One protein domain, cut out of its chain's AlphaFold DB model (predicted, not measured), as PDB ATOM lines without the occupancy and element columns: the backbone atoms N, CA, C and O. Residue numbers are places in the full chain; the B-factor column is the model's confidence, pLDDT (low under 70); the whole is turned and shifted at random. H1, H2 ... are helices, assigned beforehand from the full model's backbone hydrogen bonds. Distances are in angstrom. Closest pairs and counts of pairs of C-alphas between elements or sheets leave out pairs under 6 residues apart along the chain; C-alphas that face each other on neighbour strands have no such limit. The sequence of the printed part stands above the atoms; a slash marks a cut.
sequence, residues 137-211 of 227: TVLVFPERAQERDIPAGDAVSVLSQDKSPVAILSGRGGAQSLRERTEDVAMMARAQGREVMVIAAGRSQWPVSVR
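Overview. This is residues 137 to 211 of the 227 residues of the protein "Conjugal transfer protein TraI" of Salmonella enterica subsp. arizonae (UniProt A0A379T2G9). Little regular structure is here: two helices, the short H1 beside the later part of the longer H2, are surrounded by long loops. After H2 the chain runs back along it, turns and folds back, and residues 200 to 205 stick out. The printed part has 75 residues with two named helices, H1 then H2, no named strand, and the class all helix, with 26 residues in named elements. It is compact, with a radius of gyration of the C-alphas of 12.7 A, and spans 35 by 25 by 24 A.

Arrangement. Look at H1, residues 154 to 162, and H2, residues 175 to 191: they touch, H2 with residues 184 to 188 alone. Their closest C-alphas are those of Val 156 and Val 185, 6.2 A apart. They run the same way at a shallow tilt of 32 degrees. In H1 and H2 every O i to N i+4 pair is within hydrogen-bond range.

Along the chain. Find C-alpha 154 at (127.150, 134.750, 106.009); from there H1 runs 12.7 A to C-alpha 162. H2 runs 24.3 A, from C-alpha 175 to C-alpha 191 at (120.510, 127.269, 93.679).

Size, cuts and confidence. The farthest C-alphas, those of Glu 143 and Arg 203, are 36.0 A apart. The link from H1 to H2 is long, and the printed part has no cut. Residues 202 to 211 have pLDDT under 70.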
ATOM      1  N   THR A 137     111.191 118.489 106.006       88.56
ATOM      2  CA  THR A 137     112.558 118.402 105.486       88.56
ATOM      3  C   THR A 137     112.704 119.291 104.260       88.56
ATOM      4  O   THR A 137     111.834 119.324 103.386       88.56
ATOM      5  N   VAL A 138     113.824 120.006 104.167       88.88
ATOM      6  CA  VAL A 138     114.152 120.806 102.986       88.88
ATOM      7  C   VAL A 138     114.766 119.915 101.908       88.88
ATOM      8  O   VAL A 138     115.861 119.380 102.069       88.88
ATOM      9  N   LEU A 139     114.062 119.787 100.782       89.81
ATOM     10  CA  LEU A 139     114.528 119.047  99.609       89.81
ATOM     11  C   LEU A 139     115.350 119.940  98.671       89.81
ATOM     12  O   LEU A 139     115.053 121.127  98.507       89.81
ATOM     13  N   VAL A 140     116.350 119.339  98.028       88.56
ATOM     14  CA  VAL A 140     117.214 119.968  97.020       88.56
ATOM     15  C   VAL A 140     117.054 119.205  95.708       88.56
ATOM     16  O   VAL A 140     117.100 117.979  95.706       88.56
ATOM     17  N   PHE A 141     116.865 119.931  94.609       90.81
ATOM     18  CA  PHE A 141     116.639 119.383  93.270       90.81
ATOM     19  C   PHE A 141     117.770 119.834  92.337       90.81
ATOM     20  O   PHE A 141     117.669 120.917  91.751       90.81
ATOM     21  N   PRO A 142     118.858 119.056  92.212       85.12
ATOM     22  CA  PRO A 142     120.029 119.461  91.437       85.12
ATOM     23  C   PRO A 142     119.718 119.677  89.950       85.12
ATOM     24  O   PRO A 142     120.311 120.548  89.327       85.12
ATOM     25  N   GLU A 143     118.730 118.982  89.387       87.75
ATOM     26  CA  GLU A 143     118.336 119.114  87.975       87.75
ATOM     27  C   GLU A 143     117.712 120.479  87.657       87.75
ATOM     28  O   GLU A 143     117.689 120.914  86.508       87.75
ATOM     29  N   ARG A 144     117.168 121.152  88.678       88.12
ATOM     30  CA  ARG A 144     116.569 122.490  88.572       88.12
ATOM     31  C   ARG A 144     117.442 123.570  89.207       88.12
ATOM     32  O   ARG A 144     117.004 124.718  89.287       88.12
ATOM     33  N   ALA A 145     118.625 123.207  89.700       86.88
ATOM     34  CA  ALA A 145     119.532 124.131  90.354       86.88
ATOM     35  C   ALA A 145     120.029 125.188  89.365       86.88
ATOM     36  O   ALA A 145     120.404 124.893  88.233       86.88
ATOM     37  N   GLN A 146     120.024 126.437  89.815       84.00
ATOM     38  CA  GLN A 146     120.563 127.568  89.076       84.00
ATOM     39  C   GLN A 146     121.887 128.004  89.695       84.00
ATOM     40  O   GLN A 146     121.966 128.186  90.910       84.00
ATOM     41  N   GLU A 147     122.911 128.195  88.868       80.94
ATOM     42  CA  GLU A 147     124.188 128.721  89.343       80.94
ATOM     43  C   GLU A 147     124.012 130.122  89.940       80.94
ATOM     44  O   GLU A 147     123.161 130.908  89.511       80.94
ATOM     45  N   ARG A 148     124.773 130.404  90.999       80.50
ATOM     46  CA  ARG A 148     124.734 131.692  91.687       80.50
ATOM     47  C   ARG A 148     125.844 132.582  91.156       80.50
ATOM     48  O   ARG A 148     127.008 132.233  91.290       80.50
ATOM     49  N   ASP A 149     125.479 133.778  90.709       74.12
ATOM     50  CA  ASP A 149     126.449 134.799  90.293       74.12
ATOM     51  C   ASP A 149     127.130 135.494  91.489       74.12
ATOM     52  O   ASP A 149     128.209 136.065  91.355       74.12
ATOM     53  N   ILE A 150     126.489 135.477  92.667       78.25
ATOM     54  CA  ILE A 150     126.923 136.216  93.863       78.25
ATOM     55  C   ILE A 150     127.140 135.236  95.030       78.25
ATOM     56  O   ILE A 150     126.254 134.403  95.306       78.25
ATOM     57  N   PRO A 151     128.277 135.335  95.756       80.12
ATOM     58  CA  PRO A 151     128.526 134.512  96.936       80.12
ATOM     59  C   PRO A 151     127.426 134.708  97.984       80.12
ATOM     60  O   PRO A 151     126.851 135.787  98.113       80.12
ATOM     61  N   ALA A 152     127.104 133.641  98.717       82.12
ATOM     62  CA  ALA A 152     126.098 133.706  99.771       82.12
ATOM     63  C   ALA A 152     126.580 134.605 100.915       82.12
ATOM     64  O   ALA A 152     127.718 134.474 101.371       82.12
ATOM     65  N   GLY A 153     125.706 135.486 101.407       81.88
ATOM     66  CA  GLY A 153     125.958 136.200 102.650       81.88
ATOM     67  C   GLY A 153     126.081 135.222 103.819       81.88
ATOM     68  O   GLY A 153     125.485 134.146 103.804       81.88
ATOM     69  N   ASP A 154     126.824 135.607 104.856       84.62
ATOM     70  CA  ASP A 154     127.150 134.750 106.009       84.62
ATOM     71  C   ASP A 154     125.916 134.037 106.604       84.62
ATOM     72  O   ASP A 154     125.854 132.812 106.691       84.62
ATOM     73  N   ALA A 155     124.841 134.791 106.864       84.81
ATOM     74  CA  ALA A 155     123.592 134.228 107.378       84.81
ATOM     75  C   ALA A 155     122.914 133.240 106.406       84.81
ATOM     76  O   ALA A 155     122.297 132.273 106.843       84.81
ATOM     77  N   VAL A 156     123.014 133.463 105.094       88.69
ATOM     78  CA  VAL A 156     122.426 132.584 104.068       88.69
ATOM     79  C   VAL A 156     123.276 131.329 103.870       88.69
ATOM     80  O   VAL A 156     122.730 130.257 103.615       88.69
ATOM     81  N   SER A 157     124.592 131.432 104.064       88.38
ATOM     82  CA  SER A 157     125.505 130.289 104.064       88.38
ATOM     83  C   SER A 157     125.123 129.283 105.152       88.38
ATOM     84  O   SER A 157     124.894 128.111 104.843       88.38
ATOM     85  N   VAL A 158     124.912 129.748 106.390       89.44
ATOM     86  CA  VAL A 158     124.455 128.895 107.504       89.44
ATOM     87  C   VAL A 158     123.127 128.212 107.169       89.44
ATOM     88  O   VAL A 158     122.992 127.002 107.334       89.44
ATOM     89  N   LEU A 159     122.163 128.954 106.614       88.50
ATOM     90  CA  LEU A 159     120.873 128.380 106.212       88.50
ATOM     91  C   LEU A 159     120.993 127.326 105.109       88.50
ATOM     92  O   LEU A 159     120.238 126.352 105.097       88.50
ATOM     93  N   SER A 160     121.927 127.509 104.177       86.38
ATOM     94  CA  SER A 160     122.150 126.556 103.091       86.38
ATOM     95  C   SER A 160     122.722 125.224 103.585       86.38
ATOM     96  O   SER A 160     122.418 124.181 103.000       86.38
ATOM     97  N   GLN A 161     123.500 125.262 104.671       87.25
ATOM     98  CA  GLN A 161     124.131 124.096 105.289       87.25
ATOM     99  C   GLN A 161     123.171 123.357 106.223       87.25
ATOM    100  O   GLN A 161     122.990 122.150 106.074       87.25
ATOM    101  N   ASP A 162     122.530 124.085 107.141       87.19
ATOM    102  CA  ASP A 162     121.642 123.524 108.167       87.19
ATOM    103  C   ASP A 162     120.338 122.977 107.570       87.19
ATOM    104  O   ASP A 162     119.724 122.061 108.108       87.19
ATOM    105  N   LYS A 163     119.918 123.512 106.410       86.69
ATOM    106  CA  LYS A 163     118.703 123.090 105.690       86.69
ATOM    107  C   LYS A 163     117.458 123.086 106.587       86.69
ATOM    108  O   LYS A 163     116.543 122.289 106.382       86.69
ATOM    109  N   SER A 164     117.403 124.008 107.547       87.12
ATOM    110  CA  SER A 164     116.254 124.140 108.437       87.12
ATOM    111  C   SER A 164     114.983 124.509 107.650       87.12
ATOM    112  O   SER A 164     115.021 125.419 106.808       87.12
ATOM    113  N   PRO A 165     113.839 123.846 107.911       88.50
ATOM    114  CA  PRO A 165     112.565 124.157 107.260       88.50
ATOM    115  C   PRO A 165     112.017 125.534 107.656       88.50
ATOM    116  O   PRO A 165     111.279 126.146 106.880       88.50
ATOM    117  N   VAL A 166     112.395 126.047 108.833       90.75
ATOM    118  CA  VAL A 166     111.960 127.349 109.352       90.75
ATOM    119  C   VAL A 166     113.165 128.130 109.864       90.75
ATOM    120  O   VAL A 166     113.892 127.676 110.743       90.75
ATOM    121  N   ALA A 167     113.346 129.346 109.352       90.38
ATOM    122  CA  ALA A 167     114.456 130.216 109.715       90.38
ATOM    123  C   ALA A 167     113.990 131.647 110.000       90.38
ATOM    124  O   ALA A 167     113.118 132.179 109.310       90.38
ATOM    125  N   ILE A 168     114.614 132.290 110.990       91.00
ATOM    126  CA  ILE A 168     114.397 133.703 111.311       91.00
ATOM    127  C   ILE A 168     115.678 134.469 111.009       91.00
ATOM    128  O   ILE A 168     116.673 134.369 111.723       91.00
ATOM    129  N   LEU A 169     115.631 135.289 109.963       88.75
ATOM    130  CA  LEU A 169     116.734 136.166 109.596       88.75
ATOM    131  C   LEU A 169     116.556 137.525 110.258       88.75
ATOM    132  O   LEU A 169     115.747 138.349 109.833       88.75
ATOM    133  N   SER A 170     117.338 137.762 111.305       87.56
ATOM    134  CA  SER A 170     117.388 139.063 111.965       87.56
ATOM    135  C   SER A 170     118.455 139.949 111.327       87.56
ATOM    136  O   SER A 170     119.565 139.515 111.016       87.56
ATOM    137  N   GLY A 171     118.129 141.222 111.129       84.38
ATOM    138  CA  GLY A 171     119.043 142.196 110.550       84.38
ATOM    139  C   GLY A 171     118.640 143.614 110.901       84.38
ATOM    140  O   GLY A 171     117.454 143.933 110.963       84.38
ATOM    141  N   ARG A 172     119.635 144.470 111.129       83.44
ATOM    142  CA  ARG A 172     119.438 145.920 111.155       83.44
ATOM    143  C   ARG A 172     119.632 146.448 109.738       83.44
ATOM    144  O   ARG A 172     120.543 146.010 109.043       83.44
ATOM    145  N   GLY A 173     118.769 147.359 109.316       83.69
ATOM    146  CA  GLY A 173     118.809 147.946 107.982       83.69
ATOM    147  C   GLY A 173     117.454 148.509 107.577       83.69
ATOM    148  O   GLY A 173     116.428 148.177 108.173       83.69
ATOM    149  N   GLY A 174     117.463 149.399 106.587       86.00
ATOM    150  CA  GLY A 174     116.245 149.943 105.994       86.00
ATOM    151  C   GLY A 174     115.618 148.986 104.977       86.00
ATOM    152  O   GLY A 174     115.987 147.816 104.872       86.00
ATOM    153  N   ALA A 175     114.697 149.510 104.167       83.94
ATOM    154  CA  ALA A 175     114.041 148.736 103.112       83.94
ATOM    155  C   ALA A 175     115.039 148.112 102.117       83.94
ATOM    156  O   ALA A 175     114.815 146.998 101.660       83.94
ATOM    157  N   GLN A 176     116.147 148.799 101.818       85.25
ATOM    158  CA  GLN A 176     117.155 148.317 100.873       85.25
ATOM    159  C   GLN A 176     117.886 147.065 101.381       85.25
ATOM    160  O   GLN A 176     117.914 146.055 100.689       85.25
ATOM    161  N   SER A 177     118.363 147.074 102.626       86.88
ATOM    162  CA  SER A 177     119.038 145.910 103.215       86.88
ATOM    163  C   SER A 177     118.106 144.703 103.371       86.88
ATOM    164  O   SER A 177     118.552 143.561 103.320       86.88
ATOM    165  N   LEU A 178     116.800 144.931 103.567       87.19
ATOM    166  CA  LEU A 178     115.811 143.849 103.570       87.19
ATOM    167  C   LEU A 178     115.638 143.238 102.172       87.19
ATOM    168  O   LEU A 178     115.505 142.017 102.067       87.19
ATOM    169  N   ARG A 179     115.660 144.057 101.109       86.19
ATOM    170  CA  ARG A 179     115.606 143.568  99.719       86.19
ATOM    171  C   ARG A 179     116.815 142.710  99.399       86.19
ATOM    172  O   ARG A 179     116.627 141.569  99.008       86.19
ATOM    173  N   GLU A 180     118.014 143.215  99.669       87.38
ATOM    174  CA  GLU A 180     119.270 142.499  99.417       87.38
ATOM    175  C   GLU A 180     119.284 141.133 100.118       87.38
ATOM    176  O   GLU A 180     119.581 140.112  99.504       87.38
ATOM    177  N   ARG A 181     118.846 141.073 101.384       88.38
ATOM    178  CA  ARG A 181     118.730 139.802 102.123       88.38
ATOM    179  C   ARG A 181     117.666 138.870 101.542       88.38
ATOM    180  O   ARG A 181     117.868 137.661 101.503       88.38
ATOM    181  N   THR A 182     116.529 139.410 101.107       89.56
ATOM    182  CA  THR A 182     115.456 138.606 100.502       89.56
ATOM    183  C   THR A 182     115.892 138.042  99.150       89.56
ATOM    184  O   THR A 182     115.594 136.890  98.841       89.56
ATOM    185  N   GLU A 183     116.625 138.827  98.362       88.94
ATOM    186  CA  GLU A 183     117.224 138.406  97.095       88.94
ATOM    187  C   GLU A 183     118.271 137.314  97.314       88.94
ATOM    188  O   GLU A 183     118.222 136.295  96.628       88.94
ATOM    189  N   ASP A 184     119.140 137.456  98.315       89.69
ATOM    190  CA  ASP A 184     120.155 136.450  98.641       89.69
ATOM    191  C   ASP A 184     119.534 135.094  99.032       89.69
ATOM    192  O   ASP A 184     119.909 134.037  98.508       89.69
ATOM    193  N   VAL A 185     118.486 135.115  99.865       91.00
ATOM    194  CA  VAL A 185     117.707 133.914 100.219       91.00
ATOM    195  C   VAL A 185     116.988 133.331  99.002       91.00
ATOM    196  O   VAL A 185     116.936 132.112  98.823       91.00
ATOM    197  N   ALA A 186     116.449 134.182  98.128       90.75
ATOM    198  CA  ALA A 186     115.778 133.731  96.918       90.75
ATOM    199  C   ALA A 186     116.763 133.091  95.923       90.75
ATOM    200  O   ALA A 186     116.420 132.101  95.276       90.75
ATOM    201  N   MET A 187     117.986 133.616  95.814       90.69
ATOM    202  CA  MET A 187     119.069 132.992  95.048       90.69
ATOM    203  C   MET A 187     119.486 131.655  95.669       90.69
ATOM    204  O   MET A 187     119.712 130.696  94.941       90.69
ATOM    205  N   MET A 188     119.528 131.542  97.001       91.06
ATOM    206  CA  MET A 188     119.880 130.293  97.695       91.06
ATOM    207  C   MET A 188     118.861 129.194  97.408       91.06
ATOM    208  O   MET A 188     119.230 128.075  97.062       91.06
ATOM    209  N   ALA A 189     117.574 129.518  97.495       90.62
ATOM    210  CA  ALA A 189     116.519 128.566  97.184       90.62
ATOM    211  C   ALA A 189     116.557 128.126  95.706       90.62
ATOM    212  O   ALA A 189     116.433 126.934  95.431       90.62
ATOM    213  N   ARG A 190     116.816 129.039  94.756       89.94
ATOM    214  CA  ARG A 190     116.974 128.680  93.331       89.94
ATOM    215  C   ARG A 190     118.213 127.840  93.051       89.94
ATOM    216  O   ARG A 190     118.137 126.908  92.256       89.94
ATOM    217  N   ALA A 191     119.314 128.103  93.744       89.56
ATOM    218  CA  ALA A 191     120.510 127.269  93.679       89.56
ATOM    219  C   ALA A 191     120.258 125.839  94.167       89.56
ATOM    220  O   ALA A 191     120.921 124.904  93.741       89.56
ATOM    221  N   GLN A 192     119.250 125.651  95.015       89.31
ATOM    222  CA  GLN A 192     118.782 124.338  95.452       89.31
ATOM    223  C   GLN A 192     117.663 123.762  94.559       89.31
ATOM    224  O   GLN A 192     117.072 122.743  94.908       89.31
ATOM    225  N   GLY A 193     117.312 124.419  93.448       89.00
ATOM    226  CA  GLY A 193     116.216 124.014  92.560       89.00
ATOM    227  C   GLY A 193     114.818 124.175  93.167       89.00
ATOM    228  O   GLY A 193     113.873 123.493  92.760       89.00
ATOM    229  N   ARG A 194     114.669 125.055  94.166       90.06
ATOM    230  CA  ARG A 194     113.409 125.314  94.877       90.06
ATOM    231  C   ARG A 194     112.717 126.558  94.327       90.06
ATOM    232  O   ARG A 194     113.354 127.561  94.003       90.06
ATOM    233  N   GLU A 195     111.390 126.507  94.269       87.75
ATOM    234  CA  GLU A 195     110.577 127.677  93.937       87.75
ATOM    235  C   GLU A 195     110.444 128.613  95.141       87.75
ATOM    236  O   GLU A 195     110.379 128.174  96.290       87.75
ATOM    237  N   VAL A 196     110.409 129.919  94.870       89.75
ATOM    238  CA  VAL A 196     110.400 130.964  95.898       89.75
ATOM    239  C   VAL A 196     109.128 131.782  95.784       89.75
ATOM    240  O   VAL A 196     108.845 132.351  94.731       89.75
ATOM    241  N   MET A 197     108.413 131.905  96.899       89.12
ATOM    242  CA  MET A 197     107.319 132.854  97.062       89.12
ATOM    243  C   MET A 197     107.663 133.817  98.194       89.12
ATOM    244  O   MET A 197     108.015 133.392  99.290       89.12
ATOM    245  N   VAL A 198     107.550 135.115  97.929       88.88
ATOM    246  CA  VAL A 198     107.798 136.161  98.924       88.88
ATOM    247  C   VAL A 198     106.472 136.807  99.288       88.88
ATOM    248  O   VAL A 198     105.726 137.238  98.410       88.88
ATOM    249  N   ILE A 199     106.189 136.880 100.586       87.69
ATOM    250  CA  ILE A 199     105.022 137.573 101.134       87.69
ATOM    251  C   ILE A 199     105.538 138.763 101.942       87.69
ATOM    252  O   ILE A 199     106.420 138.606 102.781       87.69
ATOM    253  N   ALA A 200     105.004 139.956 101.693       83.12
ATOM    254  CA  ALA A 200     105.391 141.173 102.400       83.12
ATOM    255  C   ALA A 200     104.214 141.722 103.216       83.12
ATOM    256  O   ALA A 200     103.076 141.751 102.748       83.12
ATOM    257  N   ALA A 201     104.495 142.195 104.430       70.81
ATOM    258  CA  ALA A 201     103.518 142.890 105.260       70.81
ATOM    259  C   ALA A 201     103.409 144.363 104.811       70.81
ATOM    260  O   ALA A 201     104.192 145.208 105.238       70.81
ATOM    261  N   GLY A 202     102.471 144.672 103.907       66.62
ATOM    262  CA  GLY A 202     102.199 146.040 103.441       66.62
ATOM    263  C   GLY A 202     101.443 146.104 102.108       66.62
ATOM    264  O   GLY A 202     101.389 145.129 101.368       66.62
ATOM    265  N   ARG A 203     100.862 147.271 101.779       54.41
ATOM    266  CA  ARG A 203     100.177 147.519 100.485       54.41
ATOM    267  C   ARG A 203     101.131 147.587  99.290       54.41
ATOM    268  O   ARG A 203     100.684 147.577  98.146       54.41
ATOM    269  N   SER A 204     102.432 147.658  99.542       49.44
ATOM    270  CA  SER A 204     103.456 147.501  98.521       49.44
ATOM    271  C   SER A 204     103.528 146.028  98.121       49.44
ATOM    272  O   SER A 204     104.366 145.280  98.627       49.44
ATOM    273  N   GLN A 205     102.631 145.604  97.226       45.38
ATOM    274  CA  GLN A 205     102.846 144.392  96.447       45.38
ATOM    275  C   GLN A 205     104.193 144.539  95.738       45.38
ATOM    276  O   GLN A 205     104.354 145.386  94.860       45.38
ATOM    277  N   TRP A 206     105.190 143.769  96.156       42.84
ATOM    278  CA  TRP A 206     106.447 143.731  95.434       42.84
ATOM    279  C   TRP A 206     106.415 142.514  94.518       42.84
ATOM    280  O   TRP A 206     106.526 141.390  95.014       42.84
ATOM    281  N   PRO A 207     106.258 142.683  93.195       41.66
ATOM    282  CA  PRO A 207     106.678 141.633  92.297       41.66
ATOM    283  C   PRO A 207     108.193 141.555  92.454       41.66
ATOM    284  O   PRO A 207     108.924 142.428  91.989       41.66
ATOM    285  N   VAL A 208     108.690 140.522  93.131       47.22
ATOM    286  CA  VAL A 208     110.081 140.127  92.931       47.22
ATOM    287  C   VAL A 208     110.139 139.625  91.487       47.22
ATOM    288  O   VAL A 208     109.924 138.445  91.219       47.22
ATOM    289  N   SER A 209     110.326 140.545  90.536       46.22
ATOM    290  CA  SER A 209     110.613 140.208  89.147       46.22
ATOM    291  C   SER A 209     112.034 139.686  89.123       46.22
ATOM    292  O   SER A 209     113.003 140.408  88.893       46.22
ATOM    293  N   VAL A 210     112.164 138.411  89.465       44.50
ATOM    294  CA  VAL A 210     113.396 137.693  89.217       44.50
ATOM    295  C   VAL A 210     113.473 137.531  87.718       44.50
ATOM    296  O   VAL A 210     112.632 136.859  87.117       44.50
ATOM    297  N   ARG A 211     114.458 138.199  87.114       31.25
ATOM    298  CA  ARG A 211     114.816 137.980  85.717       31.25
ATOM    299  C   ARG A 211     114.932 136.471  85.513       31.25
ATOM    300  O   ARG A 211     115.783 135.831  86.122       31.25
TER     301      ARG A 211